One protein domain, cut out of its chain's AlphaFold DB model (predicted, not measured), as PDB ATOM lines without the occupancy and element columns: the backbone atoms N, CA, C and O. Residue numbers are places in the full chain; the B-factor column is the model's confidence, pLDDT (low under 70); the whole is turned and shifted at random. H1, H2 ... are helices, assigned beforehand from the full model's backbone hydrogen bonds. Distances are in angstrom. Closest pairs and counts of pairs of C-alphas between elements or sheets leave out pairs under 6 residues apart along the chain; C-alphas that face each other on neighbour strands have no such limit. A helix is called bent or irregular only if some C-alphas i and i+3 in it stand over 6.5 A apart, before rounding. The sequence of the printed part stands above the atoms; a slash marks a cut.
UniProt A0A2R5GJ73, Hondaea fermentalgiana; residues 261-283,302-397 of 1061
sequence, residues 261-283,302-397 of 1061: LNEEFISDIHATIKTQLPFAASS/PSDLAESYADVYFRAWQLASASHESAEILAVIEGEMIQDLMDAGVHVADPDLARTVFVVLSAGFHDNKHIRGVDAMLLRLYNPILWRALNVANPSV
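This is residues 261 to 283 and 302 to 397 of the 1061 residues of a protein of Hondaea fermentalgiana (UniProt A0A2R5GJ73). The long, kinked H3 is the core; H2 and H4 make an up-and-down bundle with it, each running against the one before, and H1 and H5 pack on opposite sides of H3. The printed part has 119 residues with six named helices, H1 to H6, and is all helix. It is compact: radius of gyration of the C-alphas 14.2 A, spans 42 by 32 by 29 A.

H3, residues 324 to 347, starts at C-alpha (401.051, 278.617, 390.470), spans 33.0 A and is irregular, C-alphas 325 and 328 being 8.0 A apart. H2 is residues 302 to 321, 29.2 A; H1 is residues 263 to 276, 21.6 A; H4 is residues 351 to 366, 19.6 A, and only just irregular, C-alphas 363 and 366 being 6.52 A apart; H5 is residues 374 to 382, 11.9 A; H6 is residues 386 to 389, 5.0 A, and its last C-alpha, C-alpha 389, is at (379.020, 257.995, 378.422).

H3 touches H5 with residues 334 to 342 alone, closest C-alphas Gln 339 and Leu 381, 5.9 A. In H4 and H5 every O i to N i+4 pair is within hydrogen-bond range; H1 has 7 of 10, H2 15 of 16, H3 15 of 20.

Residues 284 to 301 are cut out, a 6.1 A C-alpha gap; pLDDT is under 70 at 280 to 283 and 302 to 303.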
ATOM      1  N   LEU A 261     390.380 278.853 399.960       89.38
ATOM      2  CA  LEU A 261     391.035 279.028 401.266       89.38
ATOM      3  C   LEU A 261     391.770 277.783 401.765       89.38
ATOM      4  O   LEU A 261     392.858 277.911 402.316       89.38
ATOM      5  N   ASN A 262     391.164 276.605 401.633       89.25
ATOM      6  CA  ASN A 262     391.690 275.352 402.170       89.25
ATOM      7  C   ASN A 262     391.197 274.185 401.308       89.25
ATOM      8  O   ASN A 262     390.017 274.150 400.969       89.25
ATOM      9  N   GLU A 263     392.099 273.263 400.968       88.88
ATOM     10  CA  GLU A 263     391.842 272.132 400.068       88.88
ATOM     11  C   GLU A 263     390.740 271.202 400.598       88.88
ATOM     12  O   GLU A 263     389.767 270.929 399.895       88.88
ATOM     13  N   GLU A 264     390.839 270.790 401.863       86.44
ATOM     14  CA  GLU A 264     389.912 269.838 402.486       86.44
ATOM     15  C   GLU A 264     388.483 270.391 402.580       86.44
ATOM     16  O   GLU A 264     387.503 269.651 402.501       86.44
ATOM     17  N   PHE A 265     388.343 271.714 402.705       90.81
ATOM     18  CA  PHE A 265     387.040 272.366 402.830       90.81
ATOM     19  C   PHE A 265     386.266 272.460 401.503       90.81
ATOM     20  O   PHE A 265     385.046 272.649 401.509       90.81
ATOM     21  N   ILE A 266     386.933 272.311 400.353       92.75
ATOM     22  CA  ILE A 266     386.299 272.434 399.029       92.75
ATOM     23  C   ILE A 266     385.226 271.360 398.829       92.75
ATOM     24  O   ILE A 266     384.144 271.660 398.312       92.75
ATOM     25  N   SER A 267     385.491 270.134 399.284       92.06
ATOM     26  CA  SER A 267     384.554 269.013 399.167       92.06
ATOM     27  C   SER A 267     383.253 269.284 399.938       92.06
ATOM     28  O   SER A 267     382.154 269.091 399.407       92.06
ATOM     29  N   ASP A 268     383.354 269.857 401.143       94.06
ATOM     30  CA  ASP A 268     382.200 270.254 401.961       94.06
ATOM     31  C   ASP A 268     381.384 271.381 401.310       94.06
ATOM     32  O   ASP A 268     380.145 271.352 401.314       94.06
ATOM     33  N   ILE A 269     382.061 272.372 400.713       96.44
ATOM     34  CA  ILE A 269     381.412 273.450 399.951       96.44
ATOM     35  C   ILE A 269     380.648 272.859 398.766       96.44
ATOM     36  O   ILE A 269     379.471 273.168 398.560       96.44
ATOM     37  N   HIS A 270     381.297 271.992 397.991       96.62
ATOM     38  CA  HIS A 270     380.696 271.380 396.816       96.62
ATOM     39  C   HIS A 270     379.481 270.521 397.176       96.62
ATOM     40  O   HIS A 270     378.416 270.671 396.568       96.62
ATOM     41  N   ALA A 271     379.600 269.687 398.213       96.12
ATOM     42  CA  ALA A 271     378.496 268.904 398.752       96.12
ATOM     43  C   ALA A 271     377.330 269.806 399.178       96.12
ATOM     44  O   ALA A 271     376.182 269.548 398.811       96.12
ATOM     45  N   THR A 272     377.624 270.912 399.870       96.56
ATOM     46  CA  THR A 272     376.623 271.906 400.286       96.56
ATOM     47  C   THR A 272     375.881 272.484 399.083       96.56
ATOM     48  O   THR A 272     374.650 272.464 399.064       96.56
ATOM     49  N   ILE A 273     376.589 272.914 398.034       95.38
ATOM     50  CA  ILE A 273     375.962 273.432 396.807       95.38
ATOM     51  C   ILE A 273     375.118 272.349 396.118       95.38
ATOM     52  O   ILE A 273     373.990 272.619 395.701       95.38
ATOM     53  N   LYS A 274     375.610 271.105 396.032       94.19
ATOM     54  CA  LYS A 274     374.885 269.986 395.406       94.19
ATOM     55  C   LYS A 274     373.536 269.710 396.059       94.19
ATOM     56  O   LYS A 274     372.588 269.396 395.339       94.19
ATOM     57  N   THR A 275     373.408 269.887 397.376       92.94
ATOM     58  CA  THR A 275     372.104 269.747 398.052       92.94
ATOM     59  C   THR A 275     371.056 270.746 397.555       92.94
ATOM     60  O   THR A 275     369.865 270.469 397.664       92.94
ATOM     61  N   GLN A 276     371.476 271.880 396.983       90.19
ATOM     62  CA  GLN A 276     370.585 272.949 396.527       90.19
ATOM     63  C   GLN A 276     370.169 272.816 395.057       90.19
ATOM     64  O   GLN A 276     369.138 273.358 394.660       90.19
ATOM     65  N   LEU A 277     370.927 272.075 394.240       88.94
ATOM     66  CA  LEU A 277     370.663 271.956 392.801       88.94
ATOM     67  C   LEU A 277     369.279 271.362 392.460       88.94
ATOM     68  O   LEU A 277     368.643 271.881 391.543       88.94
ATOM     69  N   PRO A 278     368.748 270.348 393.175       86.81
ATOM     70  CA  PRO A 278     367.392 269.857 392.916       86.81
ATOM     71  C   PRO A 278     366.313 270.922 393.141       86.81
ATOM     72  O   PRO A 278     365.348 270.995 392.388       86.81
ATOM     73  N   PHE A 279     366.484 271.798 394.133       79.62
ATOM     74  CA  PHE A 279     365.514 272.858 394.431       79.62
ATOM     75  C   PHE A 279     365.544 273.994 393.406       79.62
ATOM     76  O   PHE A 279     364.519 274.629 393.173       79.62
ATOM     77  N   ALA A 280     366.679 274.200 392.734       69.75
ATOM     78  CA  ALA A 280     366.776 275.108 391.591       69.75
ATOM     79  C   ALA A 280     366.018 274.588 390.346       69.75
ATOM     80  O   ALA A 280     365.803 275.337 389.399       69.75
ATOM     81  N   ALA A 281     365.608 273.314 390.335       59.62
ATOM     82  CA  ALA A 281     364.924 272.678 389.210       59.62
ATOM     83  C   ALA A 281     363.384 272.833 389.269       59.62
ATOM     84  O   ALA A 281     362.725 273.041 388.244       59.62
ATOM     85  N   SER A 282     362.808 272.788 390.476       48.47
ATOM     86  CA  SER A 282     361.373 272.565 390.728       48.47
ATOM     87  C   SER A 282     360.431 273.761 390.541       48.47
ATOM     88  O   SER A 282     359.250 273.637 390.850       48.47
ATOM     89  N   SER A 283     360.884 274.915 390.047       45.44
ATOM     90  CA  SER A 283     359.976 276.048 389.744       45.44
ATOM     91  C   SER A 283     359.880 276.381 388.254       45.44
ATOM     92  O   SER A 283     359.384 277.435 387.880       45.44
ATOM     93  N   PRO A 302     364.213 280.531 389.007       49.16
ATOM     94  CA  PRO A 302     365.057 279.381 389.362       49.16
ATOM     95  C   PRO A 302     366.328 279.253 388.504       49.16
ATOM     96  O   PRO A 302     367.338 278.731 388.982       49.16
ATOM     97  N   SER A 303     366.302 279.772 387.265       57.78
ATOM     98  CA  SER A 303     367.490 279.888 386.398       57.78
ATOM     99  C   SER A 303     368.563 280.772 387.037       57.78
ATOM    100  O   SER A 303     369.743 280.419 387.016       57.78
ATOM    101  N   ASP A 304     368.158 281.843 387.731       74.75
ATOM    102  CA  ASP A 304     369.073 282.796 388.365       74.75
ATOM    103  C   ASP A 304     369.911 282.141 389.471       74.75
ATOM    104  O   ASP A 304     371.043 282.559 389.733       74.75
ATOM    105  N   LEU A 305     369.372 281.125 390.159       86.06
ATOM    106  CA  LEU A 305     370.084 280.429 391.232       86.06
ATOM    107  C   LEU A 305     371.190 279.528 390.670       86.06
ATOM    108  O   LEU A 305     372.325 279.570 391.148       86.06
ATOM    109  N   ALA A 306     370.871 278.740 389.639       90.06
ATOM    110  CA  ALA A 306     371.845 277.897 388.949       90.06
ATOM    111  C   ALA A 306     372.956 278.742 388.308       90.06
ATOM    112  O   ALA A 306     374.135 278.429 388.463       90.06
ATOM    113  N   GLU A 307     372.597 279.856 387.668       90.75
ATOM    114  CA  GLU A 307     373.550 280.819 387.106       90.75
ATOM    115  C   GLU A 307     374.408 281.495 388.183       90.75
ATOM    116  O   GLU A 307     375.609 281.692 387.994       90.75
ATOM    117  N   SER A 308     373.836 281.793 389.353       93.44
ATOM    118  CA  SER A 308     374.598 282.344 390.479       93.44
ATOM    119  C   SER A 308     375.651 281.362 390.989       93.44
ATOM    120  O   SER A 308     376.783 281.771 391.247       93.44
ATOM    121  N   TYR A 309     375.322 280.070 391.098       95.69
ATOM    122  CA  TYR A 309     376.328 279.051 391.399       95.69
ATOM    123  C   TYR A 309     377.356 278.931 390.275       95.69
ATOM    124  O   TYR A 309     378.545 278.850 390.567       95.69
ATOM    125  N   ALA A 310     376.929 278.979 389.010       95.69
ATOM    126  CA  ALA A 310     377.824 278.947 387.856       95.69
ATOM    127  C   ALA A 310     378.909 280.037 387.934       95.69
ATOM    128  O   ALA A 310     380.091 279.738 387.764       95.69
ATOM    129  N   ASP A 311     378.524 281.274 388.273       95.69
ATOM    130  CA  ASP A 311     379.454 282.396 388.468       95.69
ATOM    131  C   ASP A 311     380.416 282.143 389.645       95.69
ATOM    132  O   ASP A 311     381.598 282.465 389.550       95.69
ATOM    133  N   VAL A 312     379.954 281.506 390.731       97.62
ATOM    134  CA  VAL A 312     380.820 281.119 391.863       97.62
ATOM    135  C   VAL A 312     381.851 280.060 391.456       97.62
ATOM    136  O   VAL A 312     383.040 280.256 391.707       97.62
ATOM    137  N   TYR A 313     381.438 278.971 390.793       97.69
ATOM    138  CA  TYR A 313     382.369 277.938 390.302       97.69
ATOM    139  C   TYR A 313     383.389 278.531 389.329       97.69
ATOM    140  O   TYR A 313     384.588 278.269 389.446       97.69
ATOM    141  N   PHE A 314     382.927 279.349 388.380       97.88
ATOM    142  CA  PHE A 314     383.797 279.918 387.361       97.88
ATOM    143  C   PHE A 314     384.834 280.874 387.953       97.88
ATOM    144  O   PHE A 314     386.022 280.759 387.656       97.88
ATOM    145  N   ARG A 315     384.419 281.784 388.840       96.88
ATOM    146  CA  ARG A 315     385.340 282.705 389.518       96.88
ATOM    147  C   ARG A 315     386.320 281.980 390.431       96.88
ATOM    148  O   ARG A 315     387.482 282.371 390.465       96.88
ATOM    149  N   ALA A 316     385.883 280.945 391.150       96.62
ATOM    150  CA  ALA A 316     386.778 280.129 391.968       96.62
ATOM    151  C   ALA A 316     387.869 279.478 391.099       96.62
ATOM    152  O   ALA A 316     389.056 279.605 391.396       96.62
ATOM    153  N   TRP A 317     387.486 278.892 389.961       97.44
ATOM    154  CA  TRP A 317     388.440 278.350 388.993       97.44
ATOM    155  C   TRP A 317     389.377 279.427 388.413       97.44
ATOM    156  O   TRP A 317     390.584 279.213 388.308       97.44
ATOM    157  N   GLN A 318     388.864 280.618 388.085       95.75
ATOM    158  CA  GLN A 318     389.688 281.736 387.608       95.75
ATOM    159  C   GLN A 318     390.708 282.207 388.653       95.75
ATOM    160  O   GLN A 318     391.846 282.519 388.306       95.75
ATOM    161  N   LEU A 319     390.316 282.273 389.928       93.94
ATOM    162  CA  LEU A 319     391.213 282.655 391.018       93.94
ATOM    163  C   LEU A 319     392.319 281.614 391.212       93.94
ATOM    164  O   LEU A 319     393.491 281.984 391.275       93.94
ATOM    165  N   ALA A 320     391.961 280.329 391.242       94.81
ATOM    166  CA  ALA A 320     392.917 279.239 391.418       94.81
ATOM    167  C   ALA A 320     393.868 279.079 390.217       94.81
ATOM    168  O   ALA A 320     395.043 278.774 390.394       94.81
ATOM    169  N   SER A 321     393.400 279.340 388.992       93.50
ATOM    170  CA  SER A 321     394.230 279.260 387.778       93.50
ATOM    171  C   SER A 321     395.184 280.444 387.582       93.50
ATOM    172  O   SER A 321     396.127 280.347 386.796       93.50
ATOM    173  N   ALA A 322     394.985 281.558 388.295       90.31
ATOM    174  CA  ALA A 322     395.802 282.759 388.137       90.31
ATOM    175  C   ALA A 322     397.200 282.663 388.782       90.31
ATOM    176  O   ALA A 322     398.090 283.426 388.397       90.31
ATOM    177  N   SER A 323     397.409 281.764 389.753       85.62
ATOM    178  CA  SER A 323     398.675 281.625 390.488       85.62
ATOM    179  C   SER A 323     399.143 280.173 390.554       85.62
ATOM    180  O   SER A 323     398.377 279.278 390.893       85.62
ATOM    181  N   HIS A 324     400.438 279.942 390.315       79.69
ATOM    182  CA  HIS A 324     401.051 278.617 390.470       79.69
ATOM    183  C   HIS A 324     401.042 278.111 391.920       79.69
ATOM    184  O   HIS A 324     401.098 276.905 392.136       79.69
ATOM    185  N   GLU A 325     400.952 279.011 392.901       79.81
ATOM    186  CA  GLU A 325     400.878 278.665 394.327       79.81
ATOM    187  C   GLU A 325     399.544 277.995 394.699       79.81
ATOM    188  O   GLU A 325     399.450 277.359 395.740       79.81
ATOM    189  N   SER A 326     398.522 278.091 393.840       86.00
ATOM    190  CA  SER A 326     397.192 277.502 394.050       86.00
ATOM    191  C   SER A 326     396.951 276.248 393.199       86.00
ATOM    192  O   SER A 326     395.805 275.892 392.940       86.00
ATOM    193  N   ALA A 327     398.014 275.573 392.746       90.12
ATOM    194  CA  ALA A 327     397.905 274.411 391.861       90.12
ATOM    195  C   ALA A 327     397.144 273.227 392.489       90.12
ATOM    196  O   ALA A 327     396.383 272.559 391.790       90.12
ATOM    197  N   GLU A 328     397.317 272.986 393.790       91.38
ATOM    198  CA  GLU A 328     396.617 271.926 394.536       91.38
ATOM    199  C   GLU A 328     395.116 272.234 394.634       91.38
ATOM    200  O   GLU A 328     394.282 271.432 394.218       91.38
ATOM    201  N   ILE A 329     394.770 273.466 395.023       93.06
ATOM    202  CA  ILE A 329     393.387 273.975 395.031       93.06
ATOM    203  C   ILE A 329     392.749 273.867 393.641       93.06
ATOM    204  O   ILE A 329     391.608 273.425 393.514       93.06
ATOM    205  N   LEU A 330     393.475 274.251 392.586       95.56
ATOM    206  CA  LEU A 330     392.987 274.146 391.212       95.56
ATOM    207  C   LEU A 330     392.676 272.692 390.841       95.56
ATOM    208  O   LEU A 330     391.638 272.437 390.234       95.56
ATOM    209  N   ALA A 331     393.542 271.747 391.218       94.44
ATOM    210  CA  ALA A 331     393.332 270.329 390.951       94.44
ATOM    211  C   ALA A 331     392.063 269.798 391.637       94.44
ATOM    212  O   ALA A 331     391.304 269.062 391.004       94.44
ATOM    213  N   VAL A 332     391.789 270.218 392.877       95.44
ATOM    214  CA  VAL A 332     390.567 269.839 393.608       95.44
ATOM    215  C   VAL A 332     389.321 270.510 393.027       95.44
ATOM    216  O   VAL A 332     388.320 269.833 392.801       95.44
ATOM    217  N   ILE A 333     389.368 271.800 392.677       96.50
ATOM    218  CA  ILE A 333     388.248 272.471 391.990       96.50
ATOM    219  C   ILE A 333     387.939 271.767 390.662       96.50
ATOM    220  O   ILE A 333     386.787 271.505 390.323       96.50
ATOM    221  N   GLU A 334     388.951 271.431 389.877       96.88
ATOM    222  CA  GLU A 334     388.726 270.771 388.598       96.88
ATOM    223  C   GLU A 334     388.239 269.322 388.751       96.88
ATOM    224  O   GLU A 334     387.314 268.920 388.041       96.88
ATOM    225  N   GLY A 335     388.830 268.550 389.667       94.62
ATOM    226  CA  GLY A 335     388.548 267.126 389.855       94.62
ATOM    227  C   GLY A 335     387.313 266.828 390.706       94.62
ATOM    228  O   GLY A 335     386.475 266.023 390.306       94.62
ATOM    229  N   GLU A 336     387.167 267.476 391.861       93.25
ATOM    230  CA  GLU A 336     386.089 267.183 392.816       93.25
ATOM    231  C   GLU A 336     384.840 268.032 392.605       93.25
ATOM    232  O   GLU A 336     383.752 267.603 392.975       93.25
ATOM    233  N   MET A 337     384.969 269.220 392.005       95.44
ATOM    234  CA  MET A 337     383.825 270.104 391.781       95.44
ATOM    235  C   MET A 337     383.322 270.048 390.338       95.44
ATOM    236  O   MET A 337     382.185 269.664 390.065       95.44
ATOM    237  N   ILE A 338     384.158 270.472 389.388       97.44
ATOM    238  CA  ILE A 338     383.734 270.651 387.996       97.44
ATOM    239  C   ILE A 338     383.504 269.288 387.339       97.44
ATOM    240  O   ILE A 338     382.463 269.071 386.714       97.44
ATOM    241  N   GLN A 339     384.455 268.364 387.482       96.88
ATOM    242  CA  GLN A 339     384.361 267.041 386.874       96.88
ATOM    243  C   GLN A 339     383.264 266.174 387.518       96.88
ATOM    244  O   GLN A 339     382.603 265.435 386.786       96.88
ATOM    245  N   ASP A 340     382.981 266.324 388.819       96.88
ATOM    246  CA  ASP A 340     381.810 265.700 389.460       96.88
ATOM    247  C   ASP A 340     380.497 266.194 388.831       96.88
ATOM    248  O   ASP A 340     379.662 265.377 388.447       96.88
ATOM    249  N   LEU A 341     380.333 267.506 388.606       97.31
ATOM    250  CA  LEU A 341     379.150 268.032 387.910       97.31
ATOM    251  C   LEU A 341     379.052 267.537 386.463       97.31
ATOM    252  O   LEU A 341     377.948 267.306 385.967       97.31
ATOM    253  N   MET A 342     380.181 267.365 385.770       97.94
ATOM    254  CA  MET A 342     380.201 266.782 384.425       97.94
ATOM    255  C   MET A 342     379.746 265.318 384.433       97.94
ATOM    256  O   MET A 342     378.968 264.924 383.559       97.94
ATOM    257  N   ASP A 343     380.201 264.526 385.407       97.00
ATOM    258  CA  ASP A 343     379.804 263.124 385.563       97.00
ATOM    259  C   ASP A 343     378.333 263.001 385.988       97.00
ATOM    260  O   ASP A 343     377.550 262.279 385.366       97.00
ATOM    261  N   ALA A 344     377.901 263.802 386.963       95.44
ATOM    262  CA  ALA A 344     376.503 263.908 387.351       95.44
ATOM    263  C   ALA A 344     375.638 264.318 386.150       95.44
ATOM    264  O   ALA A 344     374.617 263.692 385.877       95.44
ATOM    265  N   GLY A 345     376.072 265.302 385.360       95.25
ATOM    266  CA  GLY A 345     375.353 265.769 384.178       95.25
ATOM    267  C   GLY A 345     375.062 264.658 383.165       95.25
ATOM    268  O   GLY A 345     373.973 264.629 382.588       95.25
ATOM    269  N   VAL A 346     375.979 263.705 382.964       97.00
ATOM    270  CA  VAL A 346     375.713 262.562 382.074       97.00
ATOM    271  C   VAL A 346     374.823 261.499 382.728       97.00
ATOM    272  O   VAL A 346     374.024 260.882 382.023       97.00
ATOM    273  N   HIS A 347     374.903 261.300 384.047       96.25
ATOM    274  CA  HIS A 347     374.224 260.204 384.753       96.25
ATOM    275  C   HIS A 347     372.863 260.553 385.375       96.25
ATOM    276  O   HIS A 347     372.095 259.640 385.688       96.25
ATOM    277  N   VAL A 348     372.533 261.836 385.546       94.06
ATOM    278  CA  VAL A 348     371.272 262.266 386.168       94.06
ATOM    279  C   VAL A 348     370.068 261.744 385.375       94.06
ATOM    280  O   VAL A 348     369.934 261.963 384.168       94.06
ATOM    281  N   ALA A 349     369.172 261.054 386.085       91.69
ATOM    282  CA  ALA A 349     367.941 260.507 385.524       91.69
ATOM    283  C   ALA A 349     366.808 261.544 385.450       91.69
ATOM    284  O   ALA A 349     366.000 261.491 384.524       91.69
ATOM    285  N   ASP A 350     366.760 262.468 386.413       90.94
ATOM    286  CA  ASP A 350     365.738 263.509 386.494       90.94
ATOM    287  C   ASP A 350     365.978 264.616 385.444       90.94
ATOM    288  O   ASP A 350     367.023 265.275 385.478       90.94
ATOM    289  N   PRO A 351     365.054 264.843 384.489       87.94
ATOM    290  CA  PRO A 351     365.242 265.836 383.433       87.94
ATOM    291  C   PRO A 351     365.423 267.265 383.950       87.94
ATOM    292  O   PRO A 351     366.135 268.045 383.308       87.94
ATOM    293  N   ASP A 352     364.797 267.604 385.079       86.19
ATOM    294  CA  ASP A 352     364.843 268.952 385.634       86.19
ATOM    295  C   ASP A 352     366.187 269.226 386.306       86.19
ATOM    296  O   ASP A 352     366.865 270.192 385.952       86.19
ATOM    297  N   LEU A 353     366.653 268.324 387.171       90.19
ATOM    298  CA  LEU A 353     368.000 268.397 387.732       90.19
ATOM    299  C   LEU A 353     369.081 268.360 386.642       90.19
ATOM    300  O   LEU A 353     370.060 269.104 386.723       90.19
ATOM    301  N   ALA A 354     368.906 267.547 385.591       90.50
ATOM    302  CA  ALA A 354     369.838 267.523 384.464       90.50
ATOM    303  C   ALA A 354     369.924 268.900 383.785       90.50
ATOM    304  O   ALA A 354     371.014 269.347 383.429       90.50
ATOM    305  N   ARG A 355     368.793 269.604 383.634       88.94
ATOM    306  CA  ARG A 355     368.768 270.978 383.112       88.94
ATOM    307  C   ARG A 355     369.525 271.933 384.029       88.94
ATOM    308  O   ARG A 355     370.357 272.678 383.523       88.94
ATOM    309  N   THR A 356     369.300 271.876 385.340       90.69
ATOM    310  CA  THR A 356     370.013 272.715 386.316       90.69
ATOM    311  C   THR A 356     371.524 272.512 386.234       90.69
ATOM    312  O   THR A 356     372.269 273.479 386.092       90.69
ATOM    313  N   VAL A 357     371.994 271.260 386.253       94.38
ATOM    314  CA  VAL A 357     373.429 270.946 386.131       94.38
ATOM    315  C   VAL A 357     373.988 271.466 384.803       94.38
ATOM    316  O   VAL A 357     375.088 272.014 384.759       94.38
ATOM    317  N   PHE A 358     373.220 271.362 383.714       92.69
ATOM    318  CA  PHE A 358     373.639 271.872 382.409       92.69
ATOM    319  C   PHE A 358     373.744 273.395 382.384       92.69
ATOM    320  O   PHE A 358     374.647 273.902 381.722       92.69
ATOM    321  N   VAL A 359     372.862 274.118 383.082       91.94
ATOM    322  CA  VAL A 359     372.953 275.580 383.230       91.94
ATOM    323  C   VAL A 359     374.226 275.949 383.987       91.94
ATOM    324  O   VAL A 359     374.990 276.769 383.484       91.94
ATOM    325  N   VAL A 360     374.519 275.280 385.110       95.12
ATOM    326  CA  VAL A 360     375.752 275.518 385.886       95.12
ATOM    327  C   VAL A 360     377.003 275.313 385.023       95.12
ATOM    328  O   VAL A 360     377.877 276.176 384.979       95.12
ATOM    329  N   LEU A 361     377.077 274.204 384.279       96.25
ATOM    330  CA  LEU A 361     378.210 273.917 383.390       96.25
ATOM    331  C   LEU A 361     378.283 274.879 382.190       96.25
ATOM    332  O   LEU A 361     379.379 275.276 381.787       96.25
ATOM    333  N   SER A 362     377.134 275.262 381.624       91.50
ATOM    334  CA  SER A 362     377.076 276.135 380.446       91.50
ATOM    335  C   SER A 362     377.485 277.563 380.784       91.50
ATOM    336  O   SER A 362     378.465 278.054 380.225       91.50
ATOM    337  N   ALA A 363     376.772 278.191 381.725       90.06
ATOM    338  CA  ALA A 363     377.012 279.570 382.142       90.06
ATOM    339  C   ALA A 363     378.369 279.721 382.844       90.06
ATOM    340  O   ALA A 363     379.014 280.762 382.734       90.06
ATOM    341  N   GLY A 364     378.824 278.669 383.533       92.75
ATOM    342  CA  GLY A 364     380.127 278.644 384.182       92.75
ATOM    343  C   GLY A 364     381.264 278.513 383.174       92.75
ATOM    344  O   GLY A 364     382.197 279.307 383.205       92.75
ATOM    345  N   PHE A 365     381.200 277.548 382.251       96.62
ATOM    346  CA  PHE A 365     382.379 277.162 381.466       96.62
ATOM    347  C   PHE A 365     382.153 277.102 379.952       96.62
ATOM    348  O   PHE A 365     382.985 277.618 379.209       96.62
ATOM    349  N   HIS A 366     381.059 276.512 379.450       94.19
ATOM    350  CA  HIS A 366     380.884 276.354 377.990       94.19
ATOM    351  C   HIS A 366     380.700 277.681 377.246       94.19
ATOM    352  O   HIS A 366     381.108 277.778 376.091       94.19
ATOM    353  N   ASP A 367     380.116 278.695 377.885       91.94
ATOM    354  CA  ASP A 367     379.984 280.044 377.315       91.94
ATOM    355  C   ASP A 367     381.243 280.901 377.517       91.94
ATOM    356  O   ASP A 367     381.518 281.828 376.751       91.94
ATOM    357  N   ASN A 368     382.081 280.535 378.488       94.00
ATOM    358  CA  ASN A 368     383.318 281.241 378.823       94.00
ATOM    359  C   ASN A 368     384.561 280.663 378.133       94.00
ATOM    360  O   ASN A 368     385.684 280.970 378.518       94.00
ATOM    361  N   LYS A 369     384.389 279.879 377.065       92.94
ATOM    362  CA  LYS A 369     385.486 279.287 376.271       92.94
ATOM    363  C   LYS A 369     386.457 280.303 375.659       92.94
ATOM    364  O   LYS A 369     387.596 279.976 375.356       92.94
ATOM    365  N   HIS A 370     386.019 281.553 375.511       91.81
ATOM    366  CA  HIS A 370     386.863 282.667 375.077       91.81
ATOM    367  C   HIS A 370     387.914 283.079 376.129       91.81
ATOM    368  O   HIS A 370     388.864 283.794 375.808       91.81
ATOM    369  N   ILE A 371     387.756 282.649 377.385       94.44
ATOM    370  CA  ILE A 371     388.709 282.889 378.466       94.44
ATOM    371  C   ILE A 371     389.837 281.858 378.393       94.44
ATOM    372  O   ILE A 371     389.614 280.651 378.288       94.44
ATOM    373  N   ARG A 372     391.079 282.347 378.464       93.62
ATOM    374  CA  ARG A 372     392.289 281.523 378.351       93.62
ATOM    375  C   ARG A 372     392.275 280.373 379.366       93.62
ATOM    376  O   ARG A 372     391.994 280.584 380.539       93.62
ATOM    377  N   GLY A 373     392.627 279.174 378.906       94.25
ATOM    378  CA  GLY A 373     392.716 277.963 379.728       94.25
ATOM    379  C   GLY A 373     391.413 277.164 379.834       94.25
ATOM    380  O   GLY A 373     391.483 275.959 380.059       94.25
ATOM    381  N   VAL A 374     390.245 277.779 379.597       96.88
ATOM    382  CA  VAL A 374     388.945 277.091 379.714       96.88
ATOM    383  C   VAL A 374     388.815 275.963 378.689       96.88
ATOM    384  O   VAL A 374     388.435 274.859 379.059       96.88
ATOM    385  N   ASP A 375     389.185 276.198 377.427       95.50
ATOM    386  CA  ASP A 375     389.126 275.174 376.368       95.50
ATOM    387  C   ASP A 375     389.973 273.933 376.700       95.50
ATOM    388  O   ASP A 375     389.465 272.807 376.681       95.50
ATOM    389  N   ALA A 376     391.231 274.143 377.099       96.31
ATOM    390  CA  ALA A 376     392.143 273.068 377.484       96.31
ATOM    391  C   ALA A 376     391.649 272.311 378.733       96.31
ATOM    392  O   ALA A 376     391.705 271.078 378.783       96.31
ATOM    393  N   MET A 377     391.108 273.031 379.727       97.38
ATOM    394  CA  MET A 377     390.474 272.427 380.903       97.38
ATOM    395  C   MET A 377     389.267 271.569 380.501       97.38
ATOM    396  O   MET A 377     389.198 270.403 380.886       97.38
ATOM    397  N   LEU A 378     388.333 272.103 379.705       98.12
ATOM    398  CA  LEU A 378     387.145 271.373 379.256       98.12
ATOM    399  C   LEU A 378     387.528 270.096 378.504       98.12
ATOM    400  O   LEU A 378     386.959 269.039 378.778       98.12
ATOM    401  N   LEU A 379     388.510 270.165 377.598       97.38
ATOM    402  CA  LEU A 379     389.013 268.989 376.886       97.38
ATOM    403  C   LEU A 379     389.533 267.928 377.867       97.38
ATOM    404  O   LEU A 379     389.152 266.760 377.758       97.38
ATOM    405  N   ARG A 380     390.368 268.321 378.838       97.00
ATOM    406  CA  ARG A 380     390.957 267.408 379.827       97.00
ATOM    407  C   ARG A 380     389.905 266.772 380.735       97.00
ATOM    408  O   ARG A 380     389.919 265.551 380.897       97.00
ATOM    409  N   LEU A 381     388.991 267.567 381.293       98.06
ATOM    410  CA  LEU A 381     387.998 267.088 382.259       98.06
ATOM    411  C   LEU A 381     386.909 266.230 381.618       98.06
ATOM    412  O   LEU A 381     386.482 265.246 382.222       98.06
ATOM    413  N   TYR A 382     386.512 266.521 380.377       97.88
ATOM    414  CA  TYR A 382     385.542 265.687 379.674       97.88
ATOM    415  C   TYR A 382     386.123 264.398 379.097       97.88
ATOM    416  O   TYR A 382     385.364 263.452 378.868       97.88
ATOM    417  N   ASN A 383     387.436 264.327 378.852       95.06
ATOM    418  CA  ASN A 383     388.055 263.169 378.212       95.06
ATOM    419  C   ASN A 383     387.754 261.820 378.911       95.06
ATOM    420  O   ASN A 383     387.397 260.876 378.207       95.06
ATOM    421  N   PRO A 384     387.821 261.667 380.248       94.88
ATOM    422  CA  PRO A 384     387.462 260.396 380.884       94.88
ATOM    423  C   PRO A 384     385.948 260.108 380.909       94.88
ATOM    424  O   PRO A 384     385.572 258.942 381.025       94.88
ATOM    425  N   ILE A 385     385.087 261.124 380.768       97.25
ATOM    426  CA  ILE A 385     383.633 261.015 380.985       97.25
ATOM    427  C   ILE A 385     382.878 260.835 379.666       97.25
ATOM    428  O   ILE A 385     382.240 259.800 379.449       97.25
ATOM    429  N   LEU A 386     382.956 261.817 378.756       96.44
ATOM    430  CA  LEU A 386     382.070 261.882 377.587       96.44
ATOM    431  C   LEU A 386     382.207 260.646 376.705       96.44
ATOM    432  O   LEU A 386     381.210 260.026 376.352       96.44
ATOM    433  N   TRP A 387     383.432 260.235 376.379       95.56
ATOM    434  CA  TRP A 387     383.646 259.138 375.432       95.56
ATOM    435  C   TRP A 387     383.129 257.794 375.948       95.56
ATOM    436  O   TRP A 387     382.707 256.958 375.150       95.56
ATOM    437  N   ARG A 388     383.111 257.594 377.270       96.25
ATOM    438  CA  ARG A 388     382.482 256.423 377.889       96.25
ATOM    439  C   ARG A 388     380.965 256.568 377.854       96.25
ATOM    440  O   ARG A 388     380.289 255.676 377.349       96.25
ATOM    441  N   ALA A 389     380.450 257.707 378.316       97.69
ATOM    442  CA  ALA A 389     379.020 257.995 378.422       97.69
ATOM    443  C   ALA A 389     378.282 257.946 377.071       97.69
ATOM    444  O   ALA A 389     377.140 257.505 377.014       97.69
ATOM    445  N   LEU A 390     378.933 258.316 375.965       97.62
ATOM    446  CA  LEU A 390     378.346 258.239 374.619       97.62
ATOM    447  C   LEU A 390     378.178 256.796 374.114       97.62
ATOM    448  O   LEU A 390     377.409 256.576 373.186       97.62
ATOM    449  N   ASN A 391     378.860 255.817 374.715       95.81
ATOM    450  CA  ASN A 391     378.881 254.422 374.262       95.81
ATOM    451  C   ASN A 391     378.227 253.437 375.250       95.81
ATOM    452  O   ASN A 391     378.245 252.228 375.015       95.81
ATOM    453  N   VAL A 392     377.654 253.908 376.365       96.69
ATOM    454  CA  VAL A 392     377.011 253.016 377.348       96.69
ATOM    455  C   VAL A 392     375.681 252.458 376.844       96.69
ATOM    456  O   VAL A 392     375.024 253.045 375.987       96.69
ATOM    457  N   ALA A 393     375.219 251.356 377.439       96.62
ATOM    458  CA  ALA A 393     373.942 250.731 377.084       96.62
ATOM    459  C   ALA A 393     372.714 251.613 377.391       96.62
ATOM    460  O   ALA A 393     371.724 251.561 376.658       96.62
ATOM    461  N   ASN A 394     372.775 252.447 378.437       97.12
ATOM    462  CA  ASN A 394     371.649 253.276 378.868       97.12
ATOM    463  C   ASN A 394     371.422 254.474 377.913       97.12
ATOM    464  O   ASN A 394     372.281 255.356 377.834       97.12
ATOM    465  N   PRO A 395     370.266 254.560 377.221       97.44
ATOM    466  CA  PRO A 395     369.991 255.641 376.277       97.44
ATOM    467  C   PRO A 395     369.847 257.021 376.934       97.44
ATOM    468  O   PRO A 395     370.160 258.016 376.288       97.44
ATOM    469  N   SER A 396     369.420 257.115 378.199       96.69
ATOM    470  CA  SER A 396     369.319 258.402 378.907       96.69
ATOM    471  C   SER A 396     370.697 259.026 379.138       96.69
ATOM    472  O   SER A 396     370.871 260.226 378.942       96.69
ATOM    473  N   VAL A 397     371.695 258.195 379.460       98.06
ATOM    474  CA  VAL A 397     373.085 258.643 379.627       98.06
ATOM    475  C   VAL A 397     373.664 259.096 378.289       98.06
ATOM    476  O   VAL A 397     374.213 260.194 378.199       98.06
TER     477      VAL A 397